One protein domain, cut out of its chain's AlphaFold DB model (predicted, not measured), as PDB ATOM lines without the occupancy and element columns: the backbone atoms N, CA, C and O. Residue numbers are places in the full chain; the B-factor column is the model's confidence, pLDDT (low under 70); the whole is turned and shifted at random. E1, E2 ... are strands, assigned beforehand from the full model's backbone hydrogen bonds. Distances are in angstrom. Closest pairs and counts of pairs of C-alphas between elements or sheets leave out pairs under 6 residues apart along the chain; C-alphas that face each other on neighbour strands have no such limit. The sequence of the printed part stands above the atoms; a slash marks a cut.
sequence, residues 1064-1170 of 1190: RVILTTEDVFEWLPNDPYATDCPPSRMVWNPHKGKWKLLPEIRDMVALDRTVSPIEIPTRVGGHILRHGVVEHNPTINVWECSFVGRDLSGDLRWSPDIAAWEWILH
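This is residues 1064 to 1170 of the 1190 residues of an uncharacterized protein of Serendipita indica (strain DSM 11827) (UniProt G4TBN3). With little regular structure, the domain is one strongly twisted antiparallel sheet, curled like part of a barrel, with a long loop, residues 1102 to 1132, running from edge strand E4 to edge strand E5. Eight named strands, E1 to E8 along the chain, with no named helix, hold 40 of the 107 printed residues: all strand, in sheet order E4 E3 E2 E1 E8 E7 E6 E5. The whole is compact, radius of gyration of the C-alphas 14.5 A, spans 40 by 33 by 24 A.

E1, residues 1064 to 1067, begins at C-alpha 1064 (166.617, 166.269, 139.850). E2 is 1073 to 1077, E3 1090 to 1093, E4 1098 to 1101, E5 1133 to 1137, E6 1142 to 1146, E7 1153 to 1159, 17.9 A long. E8, 1164 to 1169, 15.6 A, ends at C-alpha 1169 (161.946, 173.058, 134.531).

E1 to E4 and E5 to E8 are meanders, each strand the antiparallel neighbour of the one before. E1 and E8 are antiparallel neighbours at 124 degrees; N 1067 and O 1165, 2.9 A, are within hydrogen-bond range. E4 and E5 are apart.

The printed part has no cut. Links E2 to E3 and E4 to E5 are long. Low-confidence residues include 1114 to 1134.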
ATOM      1  N   ARG A1064     167.728 165.438 139.363       86.19
ATOM      2  CA  ARG A1064     166.617 166.269 139.850       86.19
ATOM      3  C   ARG A1064     167.139 167.486 140.609       86.19
ATOM      4  O   ARG A1064     168.202 167.424 141.225       86.19
ATOM      5  N   VAL A1065     166.373 168.578 140.608       87.62
ATOM      6  CA  VAL A1065     166.560 169.678 141.568       87.62
ATOM      7  C   VAL A1065     165.497 169.560 142.645       87.62
ATOM      8  O   VAL A1065     164.311 169.573 142.330       87.62
ATOM      9  N   ILE A1066     165.926 169.491 143.898       88.88
ATOM     10  CA  ILE A1066     165.060 169.532 145.073       88.88
ATOM     11  C   ILE A1066     165.250 170.847 145.831       88.88
ATOM     12  O   ILE A1066     166.340 171.423 145.843       88.88
ATOM     13  N   LEU A1067     164.191 171.310 146.484       86.50
ATOM     14  CA  LEU A1067     164.261 172.324 147.530       86.50
ATOM     15  C   LEU A1067     164.447 171.608 148.875       86.50
ATOM     16  O   LEU A1067     163.635 170.756 149.240       86.50
ATOM     17  N   THR A1068     165.532 171.905 149.590       81.69
ATOM     18  CA  THR A1068     165.783 171.339 150.924       81.69
ATOM     19  C   THR A1068     164.950 172.047 151.996       81.69
ATOM     20  O   THR A1068     164.431 173.140 151.786       81.69
ATOM     21  N   THR A1069     164.901 171.467 153.196       75.50
ATOM     22  CA  THR A1069     164.301 172.070 154.403       75.50
ATOM     23  C   THR A1069     165.009 173.341 154.901       75.50
ATOM     24  O   THR A1069     164.604 173.903 155.911       75.50
ATOM     25  N   GLU A1070     166.079 173.774 154.230       75.69
ATOM     26  CA  GLU A1070     166.835 175.004 154.510       75.69
ATOM     27  C   GLU A1070     166.531 176.114 153.475       75.69
ATOM     28  O   GLU A1070     167.273 177.089 153.380       75.69
ATOM     29  N   ASP A1071     165.485 175.941 152.654       75.00
ATOM     30  CA  ASP A1071     165.133 176.783 151.496       75.00
ATOM     31  C   ASP A1071     166.252 176.895 150.431       75.00
ATOM     32  O   ASP A1071     166.338 177.867 149.673       75.00
ATOM     33  N   VAL A1072     167.119 175.877 150.331       79.38
ATOM     34  CA  VAL A1072     168.222 175.837 149.358       79.38
ATOM     35  C   VAL A1072     167.940 174.832 148.243       79.38
ATOM     36  O   VAL A1072     167.573 173.687 148.490       79.38
ATOM     37  N   PHE A1073     168.177 175.236 146.993       84.06
ATOM     38  CA  PHE A1073     168.154 174.314 145.858       84.06
ATOM     39  C   PHE A1073     169.387 173.394 145.870       84.06
ATOM     40  O   PHE A1073     170.524 173.854 145.714       84.06
ATOM     41  N   GLU A1074     169.155 172.090 146.006       89.12
ATOM     42  CA  GLU A1074     170.140 171.022 145.830       89.12
ATOM     43  C   GLU A1074     169.838 170.262 144.527       89.12
ATOM     44  O   GLU A1074     168.697 169.904 144.250       89.12
ATOM     45  N   TRP A1075     170.857 170.022 143.705       90.56
ATOM     46  CA  TRP A1075     170.781 169.129 142.551       90.56
ATOM     47  C   TRP A1075     171.444 167.791 142.893       90.56
ATOM     48  O   TRP A1075     172.585 167.761 143.374       90.56
ATOM     49  N   LEU A1076     170.725 166.699 142.619       86.69
ATOM     50  CA  LEU A1076     171.139 165.316 142.862       86.69
ATOM     51  C   LEU A1076     171.133 164.514 141.549       86.69
ATOM     52  O   LEU A1076     170.181 164.643 140.775       86.69
ATOM     53  N   PRO A1077     172.138 163.657 141.287       82.69
ATOM     54  CA  PRO A1077     172.131 162.772 140.123       82.69
ATOM     55  C   PRO A1077     171.013 161.719 140.218       82.69
ATOM     56  O   PRO A1077     170.765 161.163 141.286       82.69
ATOM     57  N   ASN A1078     170.386 161.396 139.079       79.19
ATOM     58  CA  ASN A1078     169.407 160.300 138.968       79.19
ATOM     59  C   ASN A1078     170.066 158.928 139.188       79.19
ATOM     60  O   ASN A1078     169.440 158.001 139.690       79.19
ATOM     61  N   ASP A1079     171.326 158.817 138.772       76.75
ATOM     62  CA  ASP A1079     172.218 157.684 138.988       76.75
ATOM     63  C   ASP A1079     173.616 158.268 139.275       76.75
ATOM     64  O   ASP A1079     174.208 158.879 138.375       76.75
ATOM     65  N   PRO A1080     174.152 158.143 140.505       60.38
ATOM     66  CA  PRO A1080     175.472 158.670 140.852       60.38
ATOM     67  C   PRO A1080     176.615 157.915 140.150       60.38
ATOM     68  O   PRO A1080     177.739 158.415 140.120       60.38
ATOM     69  N   TYR A1081     176.352 156.739 139.569       58.91
ATOM     70  CA  TYR A1081     177.332 155.902 138.874       58.91
ATOM     71  C   TYR A1081     177.302 156.069 137.344       58.91
ATOM     72  O   TYR A1081     178.163 155.518 136.649       58.91
ATOM     73  N   ALA A1082     176.375 156.869 136.804       61.69
ATOM     74  CA  ALA A1082     176.287 157.158 135.376       61.69
ATOM     75  C   ALA A1082     177.606 157.762 134.851       61.69
ATOM     76  O   ALA A1082     178.059 158.808 135.313       61.69
ATOM     77  N   THR A1083     178.208 157.137 133.829       46.97
ATOM     78  CA  THR A1083     179.617 157.340 133.397       46.97
ATOM     79  C   THR A1083     180.040 158.771 133.050       46.97
ATOM     80  O   THR A1083     181.245 159.070 132.998       46.97
ATOM     81  N   ASP A1084     179.046 159.620 132.796       54.28
ATOM     82  CA  ASP A1084     179.135 160.979 132.273       54.28
ATOM     83  C   ASP A1084     178.591 162.032 133.264       54.28
ATOM     84  O   ASP A1084     178.423 163.198 132.896       54.28
ATOM     85  N   CYS A1085     178.251 161.626 134.488       56.06
ATOM     86  CA  CYS A1085     177.733 162.484 135.547       56.06
ATOM     87  C   CYS A1085     178.740 162.512 136.714       56.06
ATOM     88  O   CYS A1085     179.342 161.481 137.017       56.06
ATOM     89  N   PRO A1086     178.991 163.657 137.374       62.72
ATOM     90  CA  PRO A1086     179.736 163.653 138.626       62.72
ATOM     91  C   PRO A1086     178.870 163.015 139.735       62.72
ATOM     92  O   PRO A1086     177.696 163.366 139.846       62.72
ATOM     93  N   PRO A1087     179.438 162.149 140.596       62.50
ATOM     94  CA  PRO A1087     178.711 161.478 141.686       62.50
ATOM     95  C   PRO A1087     178.389 162.406 142.875       62.50
ATOM     96  O   PRO A1087     177.829 161.980 143.880       62.50
ATOM     97  N   SER A1088     178.815 163.665 142.804       77.75
ATOM     98  CA  SER A1088     178.851 164.618 143.912       77.75
ATOM     99  C   SER A1088     177.672 165.589 143.860       77.75
ATOM    100  O   SER A1088     177.429 166.210 142.820       77.75
ATOM    101  N   ARG A1089     176.987 165.771 144.996       83.88
ATOM    102  CA  ARG A1089     175.831 166.676 145.116       83.88
ATOM    103  C   ARG A1089     176.214 168.140 144.872       83.88
ATOM    104  O   ARG A1089     177.316 168.576 145.225       83.88
ATOM    105  N   MET A1090     175.315 168.920 144.267       85.25
ATOM    106  CA  MET A1090     175.538 170.347 144.007       85.25
ATOM    107  C   MET A1090     174.512 171.206 144.739       85.25
ATOM    108  O   MET A1090     173.318 171.063 144.525       85.25
ATOM    109  N   VAL A1091     174.978 172.159 145.544       88.12
ATOM    110  CA  VAL A1091     174.115 173.067 146.314       88.12
ATOM    111  C   VAL A1091     174.236 174.483 145.755       88.12
ATOM    112  O   VAL A1091     175.346 174.979 145.531       88.12
ATOM    113  N   TRP A1092     173.112 175.148 145.492       87.19
ATOM    114  CA  TRP A1092     173.108 176.521 144.993       87.19
ATOM    115  C   TRP A1092     173.608 177.500 146.063       87.19
ATOM    116  O   TRP A1092     173.125 177.501 147.190       87.19
ATOM    117  N   ASN A1093     174.577 178.360 145.726       83.12
ATOM    118  CA  ASN A1093     175.046 179.404 146.635       83.12
ATOM    119  C   ASN A1093     174.500 180.787 146.216       83.12
ATOM    120  O   ASN A1093     175.057 181.393 145.288       83.12
ATOM    121  N   PRO A1094     173.476 181.332 146.905       71.56
ATOM    122  CA  PRO A1094     172.815 182.577 146.501       71.56
ATOM    123  C   PRO A1094     173.706 183.826 146.603       71.56
ATOM    124  O   PRO A1094     173.529 184.774 145.844       71.56
ATOM    125  N   HIS A1095     174.712 183.843 147.483       71.31
ATOM    126  CA  HIS A1095     175.635 184.983 147.599       71.31
ATOM    127  C   HIS A1095     176.594 185.079 146.398       71.31
ATOM    128  O   HIS A1095     176.935 186.175 145.933       71.31
ATOM    129  N   LYS A1096     177.023 183.920 145.879       78.94
ATOM    130  CA  LYS A1096     177.963 183.806 144.753       78.94
ATOM    131  C   LYS A1096     177.274 183.667 143.394       78.94
ATOM    132  O   LYS A1096     177.952 183.846 142.385       78.94
ATOM    133  N   GLY A1097     175.972 183.367 143.356       78.31
ATOM    134  CA  GLY A1097     175.223 183.116 142.120       78.31
ATOM    135  C   GLY A1097     175.776 181.922 141.336       78.31
ATOM    136  O   GLY A1097     175.899 181.990 140.113       78.31
ATOM    137  N   LYS A1098     176.216 180.871 142.043       81.69
ATOM    138  CA  LYS A1098     176.883 179.692 141.467       81.69
ATOM    139  C   LYS A1098     176.522 178.424 142.235       81.69
ATOM    140  O   LYS A1098     176.454 178.439 143.463       81.69
ATOM    141  N   TRP A1099     176.403 177.312 141.515       81.88
ATOM    142  CA  TRP A1099     176.376 175.973 142.101       81.88
ATOM    143  C   TRP A1099     177.726 175.650 142.758       81.88
ATOM    144  O   TRP A1099     178.779 175.800 142.136       81.88
ATOM    145  N   LYS A1100     177.697 175.200 144.013       87.56
ATOM    146  CA  LYS A1100     178.850 174.684 144.756       87.56
ATOM    147  C   LYS A1100     178.784 173.158 144.740       87.56
ATOM    148  O   LYS A1100     177.860 172.580 145.302       87.56
ATOM    149  N   LEU A1101     179.782 172.516 144.137       85.25
ATOM    150  CA  LEU A1101     179.993 171.079 144.294       85.25
ATOM    151  C   LEU A1101     180.359 170.790 145.759       85.25
ATOM    152  O   LEU A1101     181.272 171.427 146.297       85.25
ATOM    153  N   LEU A1102     179.666 169.854 146.401       82.69
ATOM    154  CA  LEU A1102     180.084 169.283 147.679       82.69
ATOM    155  C   LEU A1102     180.774 167.938 147.399       82.69
ATOM    156  O   LEU A1102     180.307 167.201 146.540       82.69
ATOM    157  N   PRO A1103     181.883 167.592 148.082       74.06
ATOM    158  CA  PRO A1103     182.626 166.354 147.804       74.06
ATOM    159  C   PRO A1103     181.861 165.081 148.207       74.06
ATOM    160  O   PRO A1103     182.263 163.977 147.856       74.06
ATOM    161  N   GLU A1104     180.778 165.244 148.957       82.06
ATOM    162  CA  GLU A1104     179.915 164.192 149.467       82.06
ATOM    163  C   GLU A1104     179.039 163.597 148.355       82.06
ATOM    164  O   GLU A1104     178.364 164.315 147.608       82.06
ATOM    165  N   ILE A1105     179.059 162.270 148.259       75.25
ATOM    166  CA  ILE A1105     178.175 161.501 147.386       75.25
ATOM    167  C   ILE A1105     176.849 161.338 148.131       75.25
ATOM    168  O   ILE A1105     176.799 160.688 149.172       75.25
ATOM    169  N   ARG A1106     175.791 161.947 147.596       77.25
ATOM    170  CA  ARG A1106     174.404 161.786 148.044       77.25
ATOM    171  C   ARG A1106     173.566 161.533 146.803       77.25
ATOM    172  O   ARG A1106     173.660 162.295 145.840       77.25
ATOM    173  N   ASP A1107     172.786 160.468 146.825       76.25
ATOM    174  CA  ASP A1107     171.901 160.067 145.738       76.25
ATOM    175  C   ASP A1107     170.426 160.178 146.162       76.25
ATOM    176  O   ASP A1107     170.105 160.632 147.262       76.25
ATOM    177  N   MET A1108     169.516 159.766 145.279       75.69
ATOM    178  CA  MET A1108     168.078 159.703 145.568       75.69
ATOM    179  C   MET A1108     167.684 158.570 146.540       75.69
ATOM    180  O   MET A1108     166.526 158.502 146.955       75.69
ATOM    181  N   VAL A1109     168.600 157.657 146.887       77.56
ATOM    182  CA  VAL A1109     168.348 156.551 147.828       77.56
ATOM    183  C   VAL A1109     168.651 156.996 149.263       77.56
ATOM    184  O   VAL A1109     167.927 156.625 150.180       77.56
ATOM    185  N   ALA A1110     169.647 157.867 149.443       74.25
ATOM    186  CA  ALA A1110     170.029 158.524 150.695       74.25
ATOM    187  C   ALA A1110     169.181 159.773 151.048       74.25
ATOM    188  O   ALA A1110     169.608 160.628 151.836       74.25
ATOM    189  N   LEU A1111     167.986 159.906 150.463       77.19
ATOM    190  CA  LEU A1111     166.949 160.827 150.935       77.19
ATOM    191  C   LEU A1111     166.064 160.109 151.957       77.19
ATOM    192  O   LEU A1111     165.606 158.992 151.718       77.19
ATOM    193  N   ASP A1112     165.836 160.749 153.103       74.12
ATOM    194  CA  ASP A1112     165.068 160.158 154.195       74.12
ATOM    195  C   ASP A1112     163.570 160.139 153.860       74.12
ATOM    196  O   ASP A1112     162.878 161.156 153.899       74.12
ATOM    197  N   ARG A1113     163.067 158.945 153.537       72.81
ATOM    198  CA  ARG A1113     161.663 158.705 153.171       72.81
ATOM    199  C   ARG A1113     160.707 158.704 154.368       72.81
ATOM    200  O   ARG A1113     159.510 158.530 154.164       72.81
ATOM    201  N   THR A1114     161.205 158.863 155.597       67.81
ATOM    202  CA  THR A1114     160.362 158.960 156.803       67.81
ATOM    203  C   THR A1114     159.816 160.372 157.026       67.81
ATOM    204  O   THR A1114     158.905 160.553 157.832       67.81
ATOM    205  N   VAL A1115     160.320 161.365 156.281       63.09
ATOM    206  CA  VAL A1115     159.806 162.737 156.287       63.09
ATOM    207  C   VAL A1115     158.370 162.747 155.755       63.09
ATOM    208  O   VAL A1115     158.123 162.681 154.549       63.09
ATOM    209  N   SER A1116     157.406 162.847 156.675       61.09
ATOM    210  CA  SER A1116     156.009 163.160 156.364       61.09
ATOM    211  C   SER A1116     155.938 164.414 155.487       61.09
ATOM    212  O   SER A1116     156.728 165.330 155.737       61.09
ATOM    213  N   PRO A1117     155.009 164.508 154.514       57.25
ATOM    214  CA  PRO A1117     154.940 165.640 153.596       57.25
ATOM    215  C   PRO A1117     154.869 166.952 154.373       57.25
ATOM    216  O   PRO A1117     153.868 167.249 155.024       57.25
ATOM    217  N   ILE A1118     155.965 167.710 154.325       57.28
ATOM    218  CA  ILE A1118     156.081 168.997 155.004       57.28
ATOM    219  C   ILE A1118     155.066 169.920 154.336       57.28
ATOM    220  O   ILE A1118     155.158 170.160 153.126       57.28
ATOM    221  N   GLU A1119     154.100 170.411 155.117       53.50
ATOM    222  CA  GLU A1119     153.191 171.463 154.669       53.50
ATOM    223  C   GLU A1119     154.033 172.597 154.084       53.50
ATOM    224  O   GLU A1119     154.914 173.125 154.768       53.50
ATOM    225  N   ILE A1120     153.790 172.948 152.810       53.25
ATOM    226  CA  ILE A1120     154.478 174.074 152.161       53.25
ATOM    227  C   ILE A1120     154.349 175.259 153.115       53.25
ATOM    228  O   ILE A1120     153.211 175.558 153.490       53.25
ATOM    229  N   PRO A1121     155.458 175.899 153.542       44.47
ATOM    230  CA  PRO A1121     155.427 176.860 154.636       44.47
ATOM    231  C   PRO A1121     154.311 177.872 154.394       44.47
ATOM    232  O   PRO A1121     154.354 178.633 153.433       44.47
ATOM    233  N   THR A1122     153.288 177.871 155.252       41.31
ATOM    234  CA  THR A1122     151.960 178.473 154.995       41.31
ATOM    235  C   THR A1122     151.950 180.011 154.974       41.31
ATOM    236  O   THR A1122     150.906 180.656 155.018       41.31
ATOM    237  N   ARG A1123     153.133 180.624 154.863       43.38
ATOM    238  CA  ARG A1123     153.414 182.064 154.831       43.38
ATOM    239  C   ARG A1123     153.616 182.602 153.409       43.38
ATOM    240  O   ARG A1123     154.358 183.561 153.215       43.38
ATOM    241  N   VAL A1124     152.975 181.993 152.410       44.78
ATOM    242  CA  VAL A1124     153.182 182.321 150.989       44.78
ATOM    243  C   VAL A1124     151.943 182.960 150.376       44.78
ATOM    244  O   VAL A1124     151.234 182.383 149.558       44.78
ATOM    245  N   GLY A1125     151.753 184.233 150.714       35.78
ATOM    246  CA  GLY A1125     151.306 185.189 149.708       35.78
ATOM    247  C   GLY A1125     152.513 185.593 148.856       35.78
ATOM    248  O   GLY A1125     153.348 186.366 149.314       35.78
ATOM    249  N   GLY A1126     152.643 185.033 147.651       40.16
ATOM    250  CA  GLY A1126     153.488 185.541 146.555       40.16
ATOM    251  C   GLY A1126     155.022 185.586 146.710       40.16
ATOM    252  O   GLY A1126     155.680 185.985 145.749       40.16
ATOM    253  N   HIS A1127     155.621 185.229 147.857       37.59
ATOM    254  CA  HIS A1127     157.017 185.606 148.169       37.59
ATOM    255  C   HIS A1127     157.936 184.521 148.801       37.59
ATOM    256  O   HIS A1127     158.831 184.886 149.562       37.59
ATOM    257  N   ILE A1128     157.818 183.216 148.467       41.25
ATOM    258  CA  ILE A1128     158.848 182.192 148.850       41.25
ATOM    259  C   ILE A1128     160.243 182.680 148.450       41.25
ATOM    260  O   ILE A1128     161.208 182.642 149.206       41.25
ATOM    261  N   LEU A1129     160.329 183.169 147.217       48.78
ATOM    262  CA  LEU A1129     161.535 183.698 146.622       48.78
ATOM    263  C   LEU A1129     161.316 185.206 146.524       48.78
ATOM    264  O   LEU A1129     160.456 185.639 145.762       48.78
ATOM    265  N   ARG A1130     162.101 186.013 147.259       42.72
ATOM    266  CA  ARG A1130     161.966 187.494 147.351       42.72
ATOM    267  C   ARG A1130     161.835 188.235 146.002       42.72
ATOM    268  O   ARG A1130     161.493 189.414 145.994       42.72
ATOM    269  N   HIS A1131     162.152 187.577 144.885       52.44
ATOM    270  CA  HIS A1131     162.150 188.131 143.530       52.44
ATOM    271  C   HIS A1131     161.632 187.153 142.449       52.44
ATOM    272  O   HIS A1131     162.047 187.241 141.293       52.44
ATOM    273  N   GLY A1132     160.771 186.199 142.811       54.81
ATOM    274  CA  GLY A1132     160.054 185.335 141.868       54.81
ATOM    275  C   GLY A1132     158.575 185.279 142.231       54.81
ATOM    276  O   GLY A1132     158.248 185.234 143.413       54.81
ATOM    277  N   VAL A1133     157.696 185.299 141.230       63.16
ATOM    278  CA  VAL A1133     156.258 185.098 141.445       63.16
ATOM    279  C   VAL A1133     156.017 183.596 141.422       63.16
ATOM    280  O   VAL A1133     156.316 182.933 140.426       63.16
ATOM    281  N   VAL A1134     155.523 183.064 142.538       63.75
ATOM    282  CA  VAL A1134     155.150 181.655 142.662       63.75
ATOM    283  C   VAL A1134     153.652 181.588 142.920       63.75
ATOM    284  O   VAL A1134     153.189 182.026 143.974       63.75
ATOM    285  N   GLU A1135     152.907 181.058 141.956       75.31
ATOM    286  CA  GLU A1135     151.450 180.929 142.026       75.31
ATOM    287  C   GLU A1135     151.073 179.465 142.264       75.31
ATOM    288  O   GLU A1135     151.521 178.567 141.550       75.31
ATOM    289  N   HIS A1136     150.266 179.196 143.294       76.75
ATOM    290  CA  HIS A1136     149.700 177.861 143.490       76.75
ATOM    291  C   HIS A1136     148.553 177.661 142.504       76.75
ATOM    292  O   HIS A1136     147.589 178.424 142.507       76.75
ATOM    293  N   ASN A1137     148.644 176.618 141.685       75.00
ATOM    294  CA  ASN A1137     147.560 176.156 140.837       75.00
ATOM    295  C   ASN A1137     146.826 175.008 141.559       75.00
ATOM    296  O   ASN A1137     147.255 173.847 141.471       75.00
ATOM    297  N   PRO A1138     145.719 175.288 142.280       69.06
ATOM    298  CA  PRO A1138     145.037 174.292 143.105       69.06
ATOM    299  C   PRO A1138     144.426 173.155 142.276       69.06
ATOM    300  O   PRO A1138     144.260 172.051 142.784       69.06
ATOM    301  N   THR A1139     144.155 173.389 140.988       67.31
ATOM    302  CA  THR A1139     143.587 172.407 140.047       67.31
ATOM    303  C   THR A1139     144.483 171.185 139.839       67.31
ATOM    304  O   THR A1139     143.993 170.092 139.565       67.31
ATOM    305  N   ILE A1140     145.801 171.379 139.934       73.25
ATOM    306  CA  ILE A1140     146.828 170.347 139.714       73.25
ATOM    307  C   ILE A1140     147.731 170.136 140.941       73.25
ATOM    308  O   ILE A1140     148.584 169.253 140.919       73.25
ATOM    309  N   ASN A1141     147.529 170.926 142.002       73.38
ATOM    310  CA  ASN A1141     148.364 171.009 143.203       73.38
ATOM    311  C   ASN A1141     149.862 171.209 142.895       73.38
ATOM    312  O   ASN A1141     150.731 170.471 143.364       73.38
ATOM    313  N   VAL A1142     150.146 172.214 142.068       78.94
ATOM    314  CA  VAL A1142     151.492 172.601 141.621       78.94
ATOM    315  C   VAL A1142     151.741 174.055 141.991       78.94
ATOM    316  O   VAL A1142     150.817 174.861 141.957       78.94
ATOM    317  N   TRP A1143     152.985 174.403 142.310       76.69
ATOM    318  CA  TRP A1143     153.417 175.795 142.412       76.69
ATOM    319  C   TRP A1143     154.151 176.185 141.126       76.69
ATOM    320  O   TRP A1143     155.237 175.681 140.844       76.69
ATOM    321  N   GLU A1144     153.542 177.054 140.325       81.12
ATOM    322  CA  GLU A1144     154.106 177.554 139.072       81.12
ATOM    323  C   GLU A1144     155.099 178.684 139.392       81.12
ATOM    324  O   GLU A1144     154.719 179.778 139.816       81.12
ATOM    325  N   CYS A1145     156.398 178.410 139.240       77.94
ATOM    326  CA  CYS A1145     157.471 179.365 139.509       77.94
ATOM    327  C   CYS A1145     157.801 180.173 138.247       77.94
ATOM    328  O   CYS A1145     158.322 179.621 137.271       77.94
ATOM    329  N   SER A1146     157.596 181.491 138.296       73.00
ATOM    330  CA  SER A1146     158.001 182.430 137.246       73.00
ATOM    331  C   SER A1146     159.001 183.473 137.764       73.00
ATOM    332  O   SER A1146     158.870 184.037 138.855       73.00
ATOM    333  N   PHE A1147     160.048 183.734 136.977       69.62
ATOM    334  CA  PHE A1147     161.159 184.598 137.382       69.62
ATOM    335  C   PHE A1147     161.259 185.829 136.487       69.62
ATOM    336  O   PHE A1147     161.802 185.773 135.383       69.62
ATOM    337  N   VAL A1148     160.752 186.960 136.985       57.72
ATOM    338  CA  VAL A1148     160.708 188.235 136.253       57.72
ATOM    339  C   VAL A1148     162.103 188.601 135.729       57.72
ATOM    340  O   VAL A1148     163.056 188.752 136.493       57.72
ATOM    341  N   GLY A1149     162.219 188.739 134.404       62.34
ATOM    342  CA  GLY A1149     163.485 189.022 133.721       62.34
ATOM    343  C   GLY A1149     164.327 187.794 133.344       62.34
ATOM    344  O   GLY A1149     165.513 187.961 133.056       62.34
ATOM    345  N   ARG A1150     163.761 186.577 133.345       62.25
ATOM    346  CA  ARG A1150     164.414 185.349 132.854       62.25
ATOM    347  C   ARG A1150     163.445 184.476 132.058       62.25
ATOM    348  O   ARG A1150     162.305 184.298 132.470       62.25
ATOM    349  N   ASP A1151     163.950 183.808 131.024       63.19
ATOM    350  CA  ASP A1151     163.220 182.777 130.265       63.19
ATOM    351  C   ASP A1151     163.182 181.427 131.020       63.19
ATOM    352  O   ASP A1151     163.462 180.369 130.460       63.19
ATOM    353  N   LEU A1152     162.900 181.463 132.328       65.25
ATOM    354  CA  LEU A1152     162.793 180.286 133.193       65.25
ATOM    355  C   LEU A1152     161.400 180.237 133.817       65.25
ATOM    356  O   LEU A1152     161.079 181.030 134.704       65.25
ATOM    357  N   SER A1153     160.619 179.256 133.377       77.44
ATOM    358  CA  SER A1153     159.414 178.789 134.061       77.44
ATOM    359  C   SER A1153     159.609 177.330 134.465       77.44
ATOM    360  O   SER A1153     160.336 176.578 133.807       77.44
ATOM    361  N   GLY A1154     158.994 176.928 135.568       86.19
ATOM    362  CA  GLY A1154     159.051 175.549 136.030       86.19
ATOM    363  C   GLY A1154     158.132 175.311 137.211       86.19
ATOM    364  O   GLY A1154     157.808 176.232 137.955       86.19
ATOM    365  N   ASP A1155     157.760 174.059 137.393       86.75
ATOM    366  CA  ASP A1155     156.785 173.623 138.376       86.75
ATOM    367  C   ASP A1155     157.508 173.104 139.615       86.75
ATOM    368  O   ASP A1155     158.290 172.159 139.518       86.75
ATOM    369  N   LEU A1156     157.239 173.674 140.787       86.25
ATOM    370  CA  LEU A1156     157.632 173.074 142.057       86.25
ATOM    371  C   LEU A1156     156.507 172.129 142.515       86.25
ATOM    372  O   LEU A1156     155.371 172.553 142.750       86.25
ATOM    373  N   ARG A1157     156.807 170.827 142.592       86.81
ATOM    374  CA  ARG A1157     155.838 169.753 142.874       86.81
ATOM    375  C   ARG A1157     156.324 168.861 144.014       86.81
ATOM    376  O   ARG A1157     157.517 168.580 144.097       86.81
ATOM    377  N   TRP A1158     155.420 168.364 144.858       87.06
ATOM    378  CA  TRP A1158     155.783 167.311 145.808       87.06
ATOM    379  C   TRP A1158     156.005 166.016 145.036       87.06
ATOM    380  O   TRP A1158     155.115 165.559 144.316       87.06
ATOM    381  N   SER A1159     157.194 165.442 145.181       85.00
ATOM    382  CA  SER A1159     157.629 164.264 144.444       85.00
ATOM    383  C   SER A1159     157.703 163.083 145.426       85.00
ATOM    384  O   SER A1159     158.641 162.988 146.224       85.00
ATOM    385  N   PRO A1160     156.661 162.223 145.477       79.94
ATOM    386  CA  PRO A1160     156.458 161.282 146.581       79.94
ATOM    387  C   PRO A1160     157.415 160.084 146.561       79.94
ATOM    388  O   PRO A1160     157.482 159.352 147.542       79.94
ATOM    389  N   ASP A1161     158.165 159.876 145.476       80.44
ATOM    390  CA  ASP A1161     159.196 158.837 145.379       80.44
ATOM    391  C   ASP A1161     160.519 159.227 146.066       80.44
ATOM    392  O   ASP A1161     161.309 158.351 146.428       80.44
ATOM    393  N   ILE A1162     160.730 160.529 146.290       82.69
ATOM    394  CA  ILE A1162     161.903 161.107 146.964       82.69
ATOM    395  C   ILE A1162     161.565 161.896 148.242       82.69
ATOM    396  O   ILE A1162     162.477 162.415 148.880       82.69
ATOM    397  N   ALA A1163     160.280 161.988 148.611       84.12
ATOM    398  CA  ALA A1163     159.774 162.739 149.770       84.12
ATOM    399  C   ALA A1163     160.292 164.196 149.837       84.12
ATOM    400  O   ALA A1163     160.702 164.682 150.891       84.12
ATOM    401  N   ALA A1164     160.296 164.892 148.694       85.50
ATOM    402  CA  ALA A1164     160.829 166.250 148.576       85.50
ATOM    403  C   ALA A1164     160.052 167.110 147.564       85.50
ATOM    404  O   ALA A1164     159.353 166.600 146.686       85.50
ATOM    405  N   TRP A1165     160.222 168.432 147.661       82.06
ATOM    406  CA  TRP A1165     159.739 169.391 146.666       82.06
ATOM    407  C   TRP A1165     160.716 169.458 145.486       82.06
ATOM    408  O   TRP A1165     161.830 169.959 145.622       82.06
ATOM    409  N   GLU A1166     160.305 168.938 144.332       88.94
ATOM    410  CA  GLU A1166     161.094 168.862 143.100       88.94
ATOM    411  C   GLU A1166     160.753 170.018 142.152       88.94
ATOM    412  O   GLU A1166     159.578 170.293 141.907       88.94
ATOM    413  N   TRP A1167     161.771 170.690 141.605       87.12
ATOM    414  CA  TRP A1167     161.604 171.766 140.626       87.12
ATOM    415  C   TRP A1167     161.790 171.244 139.197       87.12
ATOM    416  O   TRP A1167     162.910 171.035 138.721       87.12
ATOM    417  N   ILE A1168     160.668 171.057 138.505       85.00
ATOM    418  CA  ILE A1168     160.593 170.583 137.125       85.00
ATOM    419  C   ILE A1168     160.643 171.794 136.189       85.00
ATOM    420  O   ILE A1168     159.660 172.509 136.018       85.00
ATOM    421  N   LEU A1169     161.795 172.031 135.565       80.38
ATOM    422  CA  LEU A1169     161.946 173.058 134.531       80.38
ATOM    423  C   LEU A1169     161.250 172.642 133.230       80.38
ATOM    424  O   LEU A1169     161.487 171.543 132.724       80.38
ATOM    425  N   HIS A1170     160.472 173.549 132.639       80.44
ATOM    426  CA  HIS A1170     159.948 173.361 131.285       80.44
ATOM    427  C   HIS A1170     161.082 173.617 130.276       80.44
ATOM    428  O   HIS A1170     161.631 174.718 130.245       80.44
TER     429      HIS A1170